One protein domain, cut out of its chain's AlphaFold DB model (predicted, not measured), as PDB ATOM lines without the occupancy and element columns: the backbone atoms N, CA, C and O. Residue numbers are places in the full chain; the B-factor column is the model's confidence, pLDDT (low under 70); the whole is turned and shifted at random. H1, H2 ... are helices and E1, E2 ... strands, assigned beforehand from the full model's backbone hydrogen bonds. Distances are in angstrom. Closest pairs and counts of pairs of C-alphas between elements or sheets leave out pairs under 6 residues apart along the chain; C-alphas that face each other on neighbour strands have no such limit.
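Overview. This is residues 3 to 74 of the 137 residues of the protein "Zinc ribbon domain-containing protein" of Thaumarchaeota archaeon (UniProt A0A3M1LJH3). The model looks like a T: helix H2 and the two-stranded hairpin of E1 and E2 follow each other end to end as a long bar, and the short helix H3 with strand E3 makes the stem, which leaves the bar where H2 meets the hairpin. Helix H1 lies in the corner between H2 and the stem, and the long loop of residues 43 to 58 forms the end of the bar beyond the hairpin. The printed part has 72 residues, with three named helices and three named strands in the order H1, H2, E1, E2, H3, E3; the one sheet has the order E1 - E2 and is antiparallel, and the class is mixed, helices and strands. The whole is loose, with a radius of gyration of the C-alphas of 14.8 A, and flat in outline, with spans of 48 by 31 by 17 A.

Along the chain. The printed part begins at Val 3, with its C-alpha at (109.623, 134.750, 154.047). H1 covers residues 6 to 16 and measures 15.5 A from first to last C-alpha; C-alpha 6 is at (111.984, 132.790, 145.577). After a short link of 7 residues comes H2, residues 24 to 36, the longest helix, 18.7 A long. A tight link of one residue leads to E1, residues 38 to 42, 13.2 A long. E2 covers residues 59 to 63 and measures 12.8 A. H3, residues 64 to 68 and 7.7 A long, follows E2 with no residue between them. E3, residues 69 to 71, follows H3 in the same manner and measures 6.9 A; its last C-alpha, 71, is at (112.923, 133.251, 159.124).

Arrangement. H3 has its centre nearest to the mean of the C-alphas, at 2.2 A, and it touches both H1 and H2. H1 and H3 touch, with the C-alphas of Ala 9 and Phe 68 the closest, 6.3 A apart. H2 touches H3 with residues 34 to 36 alone; the closest C-alphas are those of Leu 35 and Leu 65, 4.9 A apart. H1 and H2 are close but not clearly touching, with the closest C-alphas, those of Tyr 13 and Phe 31, 6.9 A apart. The lines of H1 and H2 are about perpendicular, at 80 degrees. E1 and E2 form a hairpin, antiparallel, with 142 degrees between their directions. The C-alphas of residues 38 and 63 face each other at 4.4 A. N 39 and O 62 are within hydrogen-bond range at 2.8 A, and so are N 60 and O 41 at 2.9 A. The closest C-alphas of E1 and H3 are those of Val 39 and Arg 64, 5.6 A apart. H3 and E3 meet only through their link. E3 pairs with no named strand, but residues 3 to 4 pair antiparallel with residues 69 to 70 of E3. Among the pairs that are apart are H1 and E1, H2 and E3, and E2 and E3. In H1 and H2 every O i to N i+4 pair is within hydrogen-bond range; in H3 it is 0 of 1, while 2 of 2 O i to N i+3 pairs are within range.

Size, cuts and confidence. The two C-alphas farthest apart are those of Tyr 21 and Glu 48, at 48.0 A, while those of Val 3 and Val 74, the first and last printed, are 10.3 A apart. The printed part has no cut. The link from E1 to E2 is long: residues 43 to 58 hold no named element, and their C-alphas lie 14 to 23 A from the mean of the C-alphas. The mean pLDDT of the printed part is 86.0, and the two residues under 70 are Tyr 21 and Glu 53.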
ATOM      1  N   VAL A   3     109.484 134.164 155.386       88.62
ATOM      2  CA  VAL A   3     109.623 134.750 154.047       88.62
ATOM      3  C   VAL A   3     110.057 133.668 153.070       88.62
ATOM      4  O   VAL A   3     110.971 132.899 153.347       88.62
ATOM      5  N   PHE A   4     109.404 133.618 151.914       91.19
ATOM      6  CA  PHE A   4     109.773 132.700 150.844       91.19
ATOM      7  C   PHE A   4     110.968 133.242 150.046       91.19
ATOM      8  O   PHE A   4     110.889 134.316 149.441       91.19
ATOM      9  N   ASN A   5     112.068 132.490 150.017       92.00
ATOM     10  CA  ASN A   5     113.241 132.776 149.200       92.00
ATOM     11  C   ASN A   5     113.020 132.282 147.760       92.00
ATOM     12  O   ASN A   5     113.487 131.220 147.344       92.00
ATOM     13  N   SER A   6     112.300 133.090 146.979       89.56
ATOM     14  CA  SER A   6     111.984 132.790 145.577       89.56
ATOM     15  C   SER A   6     113.223 132.655 144.689       89.56
ATOM     16  O   SER A   6     113.191 131.909 143.709       89.56
ATOM     17  N   LYS A   7     114.321 133.341 145.030       90.81
ATOM     18  CA  LYS A   7     115.567 133.297 144.263       90.81
ATOM     19  C   LYS A   7     116.212 131.914 144.346       90.81
ATOM     20  O   LYS A   7     116.441 131.313 143.303       90.81
ATOM     21  N   ALA A   8     116.430 131.401 145.559       93.12
ATOM     22  CA  ALA A   8     117.014 130.075 145.762       93.12
ATOM     23  C   ALA A   8     116.153 128.973 145.123       93.12
ATOM     24  O   ALA A   8     116.668 128.124 144.399       93.12
ATOM     25  N   ALA A   9     114.828 129.051 145.304       94.94
ATOM     26  CA  ALA A   9     113.892 128.109 144.697       94.94
ATOM     27  C   ALA A   9     113.966 128.107 143.161       94.94
ATOM     28  O   ALA A   9     113.953 127.052 142.526       94.94
ATOM     29  N   THR A  10     114.061 129.295 142.558       93.12
ATOM     30  CA  THR A  10     114.185 129.431 141.104       93.12
ATOM     31  C   THR A  10     115.527 128.892 140.620       93.12
ATOM     32  O   THR A  10     115.554 128.144 139.650       93.12
ATOM     33  N   GLU A  11     116.634 129.225 141.284       93.56
ATOM     34  CA  GLU A  11     117.969 128.732 140.918       93.56
ATOM     35  C   GLU A  11     118.026 127.196 140.932       93.56
ATOM     36  O   GLU A  11     118.491 126.592 139.962       93.56
ATOM     37  N   GLU A  12     117.466 126.554 141.962       94.69
ATOM     38  CA  GLU A  12     117.392 125.091 142.032       94.69
ATOM     39  C   GLU A  12     116.522 124.506 140.911       94.69
ATOM     40  O   GLU A  12     116.950 123.578 140.213       94.69
ATOM     41  N   TYR A  13     115.336 125.068 140.669       94.19
ATOM     42  CA  TYR A  13     114.460 124.609 139.591       94.19
ATOM     43  C   TYR A  13     115.140 124.702 138.220       94.19
ATOM     44  O   TYR A  13     115.148 123.731 137.463       94.19
ATOM     45  N   MET A  14     115.769 125.839 137.917       90.69
ATOM     46  CA  MET A  14     116.451 126.068 136.638       90.69
ATOM     47  C   MET A  14     117.699 125.186 136.480       90.69
ATOM     48  O   MET A  14     118.076 124.861 135.357       90.69
ATOM     49  N   SER A  15     118.333 124.778 137.587       91.94
ATOM     50  CA  SER A  15     119.478 123.856 137.564       91.94
ATOM     51  C   SER A  15     119.084 122.396 137.299       91.94
ATOM     52  O   SER A  15     119.884 121.626 136.771       91.94
ATOM     53  N   THR A  16     117.851 122.018 137.645       89.38
ATOM     54  CA  THR A  16     117.352 120.634 137.571       89.38
ATOM     55  C   THR A  16     116.440 120.387 136.368       89.38
ATOM     56  O   THR A  16     116.352 119.256 135.890       89.38
ATOM     57  N   HIS A  17     115.785 121.428 135.846       88.81
ATOM     58  CA  HIS A  17     114.822 121.332 134.751       88.81
ATOM     59  C   HIS A  17     115.336 122.019 133.486       88.81
ATOM     60  O   HIS A  17     115.718 123.186 133.496       88.81
ATOM     61  N   SER A  18     115.266 121.315 132.354       84.12
ATOM     62  CA  SER A  18     115.556 121.930 131.058       84.12
ATOM     63  C   SER A  18     114.474 122.940 130.679       84.12
ATOM     64  O   SER A  18     113.284 122.622 130.652       84.12
ATOM     65  N   LEU A  19     114.904 124.144 130.307       81.25
ATOM     66  CA  LEU A  19     114.037 125.223 129.822       81.25
ATOM     67  C   LEU A  19     113.884 125.233 128.302       81.25
ATOM     68  O   LEU A  19     113.185 126.086 127.750       81.25
ATOM     69  N   THR A  20     114.549 124.314 127.604       73.50
ATOM     70  CA  THR A  20     114.540 124.290 126.145       73.50
ATOM     71  C   THR A  20     113.108 124.127 125.620       73.50
ATOM     72  O   THR A  20     112.342 123.278 126.073       73.50
ATOM     73  N   TYR A  21     112.734 124.994 124.674       65.19
ATOM     74  CA  TYR A  21     111.451 124.977 123.954       65.19
ATOM     75  C   TYR A  21     110.180 125.239 124.786       65.19
ATOM     76  O   TYR A  21     109.077 124.978 124.305       65.19
ATOM     77  N   SER A  22     110.292 125.776 126.005       81.44
ATOM     78  CA  SER A  22     109.120 126.107 126.831       81.44
ATOM     79  C   SER A  22     108.756 127.593 126.748       81.44
ATOM     80  O   SER A  22     109.622 128.463 126.806       81.44
ATOM     81  N   THR A  23     107.459 127.896 126.643       90.12
ATOM     82  CA  THR A  23     106.975 129.280 126.776       90.12
ATOM     83  C   THR A  23     107.102 129.747 128.232       90.12
ATOM     84  O   THR A  23     107.027 128.910 129.139       90.12
ATOM     85  N   PRO A  24     107.236 131.061 128.495       89.50
ATOM     86  CA  PRO A  24     107.290 131.586 129.860       89.50
ATOM     87  C   PRO A  24     106.120 131.123 130.744       89.50
ATOM     88  O   PRO A  24     106.341 130.727 131.884       89.50
ATOM     89  N   ASP A  25     104.894 131.078 130.207       91.50
ATOM     90  CA  ASP A  25     103.711 130.595 130.939       91.50
ATOM     91  C   ASP A  25     103.852 129.121 131.352       91.50
ATOM     92  O   ASP A  25     103.595 128.750 132.497       91.50
ATOM     93  N   THR A  26     104.347 128.271 130.447       89.62
ATOM     94  CA  THR A  26     104.576 126.850 130.749       89.62
ATOM     95  C   THR A  26     105.655 126.666 131.815       89.62
ATOM     96  O   THR A  26     105.512 125.802 132.680       89.62
ATOM     97  N   ILE A  27     106.719 127.472 131.775       91.19
ATOM     98  CA  ILE A  27     107.792 127.435 132.779       91.19
ATOM     99  C   ILE A  27     107.234 127.804 134.156       91.19
ATOM    100  O   ILE A  27     107.469 127.069 135.113       91.19
ATOM    101  N   LEU A  28     106.444 128.879 134.252       91.75
ATOM    102  CA  LEU A  28     105.834 129.317 135.511       91.75
ATOM    103  C   LEU A  28     104.871 128.271 136.086       91.75
ATOM    104  O   LEU A  28     104.918 127.993 137.283       91.75
ATOM    105  N   ARG A  29     104.038 127.640 135.248       93.25
ATOM    106  CA  ARG A  29     103.127 126.568 135.691       93.25
ATOM    107  C   ARG A  29     103.879 125.349 136.215       93.25
ATOM    108  O   ARG A  29     103.508 124.813 137.257       93.25
ATOM    109  N   LYS A  30     104.926 124.913 135.509       93.31
ATOM    110  CA  LYS A  30     105.757 123.779 135.936       93.31
ATOM    111  C   LYS A  30     106.508 124.093 137.227       93.31
ATOM    112  O   LYS A  30     106.517 123.260 138.122       93.31
ATOM    113  N   PHE A  31     107.050 125.303 137.355       95.06
ATOM    114  CA  PHE A  31     107.691 125.762 138.585       95.06
ATOM    115  C   PHE A  31     106.714 125.779 139.769       95.06
ATOM    116  O   PHE A  31     107.023 125.246 140.831       95.06
ATOM    117  N   ALA A  32     105.506 126.319 139.579       95.00
ATOM    118  CA  ALA A  32     104.475 126.324 140.615       95.00
ATOM    119  C   ALA A  32     104.056 124.901 141.024       95.00
ATOM    120  O   ALA A  32     103.880 124.633 142.211       95.00
ATOM    121  N   HIS A  33     103.935 123.982 140.061       94.75
ATOM    122  CA  HIS A  33     103.648 122.577 140.348       94.75
ATOM    123  C   HIS A  33     104.788 121.912 141.130       94.75
ATOM    124  O   HIS A  33     104.537 121.276 142.149       94.75
ATOM    125  N   TRP A  34     106.034 122.138 140.709       95.62
ATOM    126  CA  TRP A  34     107.240 121.618 141.353       95.62
ATOM    127  C   TRP A  34     107.391 122.077 142.811       95.62
ATOM    128  O   TRP A  34     107.762 121.286 143.676       95.62
ATOM    129  N   LEU A  35     107.038 123.329 143.125       96.19
ATOM    130  CA  LEU A  35     107.008 123.825 144.510       96.19
ATOM    131  C   LEU A  35     105.965 123.113 145.388       96.19
ATOM    132  O   LEU A  35     106.132 123.042 146.607       96.19
ATOM    133  N   GLY A  36     104.885 122.616 144.781       94.69
ATOM    134  CA  GLY A  36     103.814 121.894 145.466       94.69
ATOM    135  C   GLY A  36     104.087 120.404 145.673       94.69
ATOM    136  O   GLY A  36     103.343 119.759 146.409       94.69
ATOM    137  N   GLU A  37     105.129 119.846 145.052       95.00
ATOM    138  CA  GLU A  37     105.487 118.436 145.216       95.00
ATOM    139  C   GLU A  37     105.850 118.128 146.673       95.00
ATOM    140  O   GLU A  37     106.573 118.882 147.326       95.00
ATOM    141  N   ILE A  38     105.354 116.999 147.184       92.69
ATOM    142  CA  ILE A  38     105.685 116.526 148.528       92.69
ATOM    143  C   ILE A  38     107.095 115.938 148.504       92.69
ATOM    144  O   ILE A  38     107.374 115.000 147.757       92.69
ATOM    145  N   VAL A  39     107.966 116.470 149.353       91.44
ATOM    146  CA  VAL A  39     109.352 116.033 149.525       91.44
ATOM    147  C   VAL A  39     109.615 115.662 150.979       91.44
ATOM    148  O   VAL A  39     108.928 116.117 151.895       91.44
ATOM    149  N   GLU A  40     110.615 114.811 151.185       89.56
ATOM    150  CA  GLU A  40     111.096 114.466 152.518       89.56
ATOM    151  C   GLU A  40     112.094 115.528 152.991       89.56
ATOM    152  O   GLU A  40     113.062 115.828 152.290       89.56
ATOM    153  N   MET A  41     111.863 116.092 154.175       85.06
ATOM    154  CA  MET A  41     112.793 117.007 154.835       85.06
ATOM    155  C   MET A  41     113.212 116.457 156.197       85.06
ATOM    156  O   MET A  41     112.380 115.954 156.955       85.06
ATOM    157  N   ASP A  42     114.491 116.606 156.532       83.19
ATOM    158  CA  ASP A  42     115.000 116.254 157.854       83.19
ATOM    159  C   ASP A  42     114.747 117.407 158.837       83.19
ATOM    160  O   ASP A  42     115.274 118.518 158.704       83.19
ATOM    161  N   CYS A  43     113.926 117.143 159.848       80.38
ATOM    162  CA  CYS A  43     113.671 118.037 160.963       80.38
ATOM    163  C   CYS A  43     114.868 118.068 161.899       80.38
ATOM    164  O   CYS A  43     115.254 117.047 162.466       80.38
ATOM    165  N   LYS A  44     115.413 119.261 162.132       79.12
ATOM    166  CA  LYS A  44     116.473 119.465 163.129       79.12
ATOM    167  C   LYS A  44     115.935 119.752 164.535       79.12
ATOM    168  O   LYS A  44     116.726 119.902 165.458       79.12
ATOM    169  N   LEU A  45     114.617 119.887 164.686       79.00
ATOM    170  CA  LEU A  45     113.967 120.143 165.974       79.00
ATOM    171  C   LEU A  45     113.772 118.838 166.747       79.00
ATOM    172  O   LEU A  45     113.654 117.782 166.138       79.00
ATOM    173  N   ASP A  46     113.685 118.917 168.074       76.19
ATOM    174  CA  ASP A  46     113.294 117.778 168.914       76.19
ATOM    175  C   ASP A  46     111.874 117.305 168.546       76.19
ATOM    176  O   ASP A  46     111.015 118.131 168.227       76.19
ATOM    177  N   ALA A  47     111.596 115.999 168.639       75.00
ATOM    178  CA  ALA A  47     110.280 115.431 168.312       75.00
ATOM    179  C   ALA A  47     109.128 116.088 169.101       75.00
ATOM    180  O   ALA A  47     108.048 116.291 168.558       75.00
ATOM    181  N   GLU A  48     109.374 116.494 170.351       74.75
ATOM    182  CA  GLU A  48     108.390 117.164 171.218       74.75
ATOM    183  C   GLU A  48     108.119 118.630 170.838       74.75
ATOM    184  O   GLU A  48     107.091 119.189 171.209       74.75
ATOM    185  N   LYS A  49     109.045 119.272 170.114       76.88
ATOM    186  CA  LYS A  49     108.945 120.681 169.687       76.88
ATOM    187  C   LYS A  49     108.648 120.819 168.200       76.88
ATOM    188  O   LYS A  49     108.601 121.935 167.682       76.88
ATOM    189  N   CYS A  50     108.517 119.701 167.497       73.94
ATOM    190  CA  CYS A  50     108.233 119.719 166.082       73.94
ATOM    191  C   CYS A  50     106.771 120.142 165.860       73.94
ATOM    192  O   CYS A  50     105.872 119.475 166.363       73.94
ATOM    193  N   PRO A  51     106.509 121.217 165.095       73.75
ATOM    194  CA  PRO A  51     105.144 121.662 164.815       73.75
ATOM    195  C   PRO A  51     104.396 120.753 163.824       73.75
ATOM    196  O   PRO A  51     103.210 120.968 163.592       73.75
ATOM    197  N   ASN A  52     105.074 119.774 163.214       73.50
ATOM    198  CA  ASN A  52     104.466 118.842 162.269       73.50
ATOM    199  C   ASN A  52     103.975 117.592 163.014       73.50
ATOM    200  O   ASN A  52     104.778 116.815 163.531       73.50
ATOM    201  N   GLU A  53     102.662 117.362 163.008       68.38
ATOM    202  CA  GLU A  53     102.004 116.236 163.692       68.38
ATOM    203  C   GLU A  53     101.984 114.930 162.867       68.38
ATOM    204  O   GLU A  53     101.249 113.997 163.174       68.38
ATOM    205  N   ASP A  54     102.812 114.816 161.825       73.94
ATOM    206  CA  ASP A  54     102.770 113.683 160.883       73.94
ATOM    207  C   ASP A  54     103.283 112.355 161.472       73.94
ATOM    208  O   ASP A  54     103.262 111.323 160.803       73.94
ATOM    209  N   GLY A  55     103.825 112.368 162.695       75.38
ATOM    210  CA  GLY A  55     104.380 111.182 163.360       75.38
ATOM    211  C   GLY A  55     105.621 110.576 162.686       75.38
ATOM    212  O   GLY A  55     106.072 109.513 163.100       75.38
ATOM    213  N   MET A  56     106.188 111.226 161.661       76.19
ATOM    214  CA  MET A  56     107.321 110.718 160.866       76.19
ATOM    215  C   MET A  56     108.692 111.287 161.279       76.19
ATOM    216  O   MET A  56     109.675 111.126 160.560       76.19
ATOM    217  N   HIS A  57     108.795 111.941 162.439       75.50
ATOM    218  CA  HIS A  57     110.056 112.524 162.922       75.50
ATOM    219  C   HIS A  57     111.195 111.476 162.957       75.50
ATOM    220  O   HIS A  57     110.967 110.355 163.417       75.50
ATOM    221  N   PRO A  58     112.411 111.784 162.460       81.38
ATOM    222  CA  PRO A  58     112.904 113.100 162.036       81.38
ATOM    223  C   PRO A  58     112.574 113.498 160.592       81.38
ATOM    224  O   PRO A  58     112.901 114.612 160.201       81.38
ATOM    225  N   LYS A  59     111.931 112.646 159.787       86.62
ATOM    226  CA  LYS A  59     111.670 112.897 158.359       86.62
ATOM    227  C   LYS A  59     110.228 113.332 158.108       86.62
ATOM    228  O   LYS A  59     109.320 112.511 158.139       86.62
ATOM    229  N   HIS A  60     109.993 114.600 157.793       84.56
ATOM    230  CA  HIS A  60     108.644 115.080 157.462       84.56
ATOM    231  C   HIS A  60     108.378 115.062 155.966       84.56
ATOM    232  O   HIS A  60     109.277 115.317 155.167       84.56
ATOM    233  N   LYS A  61     107.117 114.825 155.601       88.81
ATOM    234  CA  LYS A  61     106.623 114.955 154.232       88.81
ATOM    235  C   LYS A  61     105.955 116.309 154.082       88.81
ATOM    236  O   LYS A  61     104.812 116.486 154.491       88.81
ATOM    237  N   VAL A  62     106.666 117.262 153.498       89.00
ATOM    238  CA  VAL A  62     106.179 118.635 153.335       89.00
ATOM    239  C   VAL A  62     106.184 119.040 151.866       89.00
ATOM    240  O   VAL A  62     106.954 118.482 151.084       89.00
ATOM    241  N   PRO A  63     105.374 120.029 151.458       92.81
ATOM    242  CA  PRO A  63     105.536 120.645 150.148       92.81
ATOM    243  C   PRO A  63     106.941 121.229 149.996       92.81
ATOM    244  O   PRO A  63     107.451 121.865 150.925       92.81
ATOM    245  N   ARG A  64     107.548 121.074 148.816       93.44
ATOM    246  CA  ARG A  64     108.902 121.558 148.511       93.44
ATOM    247  C   ARG A  64     109.090 123.042 148.819       93.44
ATOM    248  O   ARG A  64     110.168 123.439 149.252       93.44
ATOM    249  N   LEU A  65     108.035 123.847 148.684       93.62
ATOM    250  CA  LEU A  65     108.008 125.251 149.101       93.62
ATOM    251  C   LEU A  65     108.597 125.478 150.507       93.62
ATOM    252  O   LEU A  65     109.311 126.457 150.712       93.62
ATOM    253  N   MET A  66     108.336 124.570 151.455       89.88
ATOM    254  CA  MET A  66     108.783 124.686 152.848       89.88
ATOM    255  C   MET A  66     110.311 124.659 152.991       89.88
ATOM    256  O   MET A  66     110.825 125.206 153.963       89.88
ATOM    257  N   LEU A  67     111.042 124.095 152.021       90.75
ATOM    258  CA  LEU A  67     112.511 124.097 152.007       90.75
ATOM    259  C   LEU A  67     113.105 125.495 151.788       90.75
ATOM    260  O   LEU A  67     114.253 125.737 152.145       90.75
ATOM    261  N   PHE A  68     112.327 126.410 151.212       92.94
ATOM    262  CA  PHE A  68     112.769 127.756 150.848       92.94
ATOM    263  C   PHE A  68     112.116 128.840 151.709       92.94
ATOM    264  O   PHE A  68     112.162 130.020 151.359       92.94
ATOM    265  N   ILE A  69     111.457 128.460 152.805       90.38
ATOM    266  CA  ILE A  69     110.930 129.417 153.774       90.38
ATOM    267  C   ILE A  69     112.015 129.686 154.809       90.38
ATOM    268  O   ILE A  69     112.428 128.797 155.548       90.38
ATOM    269  N   GLU A  70     112.437 130.940 154.881       86.38
ATOM    270  CA  GLU A  70     113.430 131.416 155.834       86.38
ATOM    271  C   GLU A  70     112.765 132.313 156.878       86.38
ATOM    272  O   GLU A  70     111.803 133.039 156.600       86.38
ATOM    273  N   GLU A  71     113.293 132.286 158.097       81.44
ATOM    274  CA  GLU A  71     112.923 133.251 159.124       81.44
ATOM    275  C   GLU A  71     113.764 134.510 158.934       81.44
ATOM    276  O   GLU A  71     114.988 134.491 159.045       81.44
ATOM    277  N   ARG A  72     113.097 135.613 158.589       76.12
ATOM    278  CA  ARG A  72     113.737 136.918 158.447       76.12
ATOM    279  C   ARG A  72     113.276 137.834 159.574       76.12
ATOM    280  O   ARG A  72     112.075 138.086 159.709       76.12
ATOM    281  N   ASP A  73     114.230 138.355 160.335       72.12
ATOM    282  CA  ASP A  73     113.964 139.255 161.466       72.12
ATOM    283  C   ASP A  73     113.817 140.721 161.050       72.12
ATOM    284  O   ASP A  73     113.243 141.520 161.784       72.12
ATOM    285  N   VAL A  74     114.283 141.078 159.849       70.44
ATOM    286  CA  VAL A  74     114.104 142.427 159.307       70.44
ATOM    287  C   VAL A  74     112.774 142.535 158.550       70.44
ATOM    288  O   VAL A  74     112.445 141.629 157.769       70.44
TER     289      VAL A  74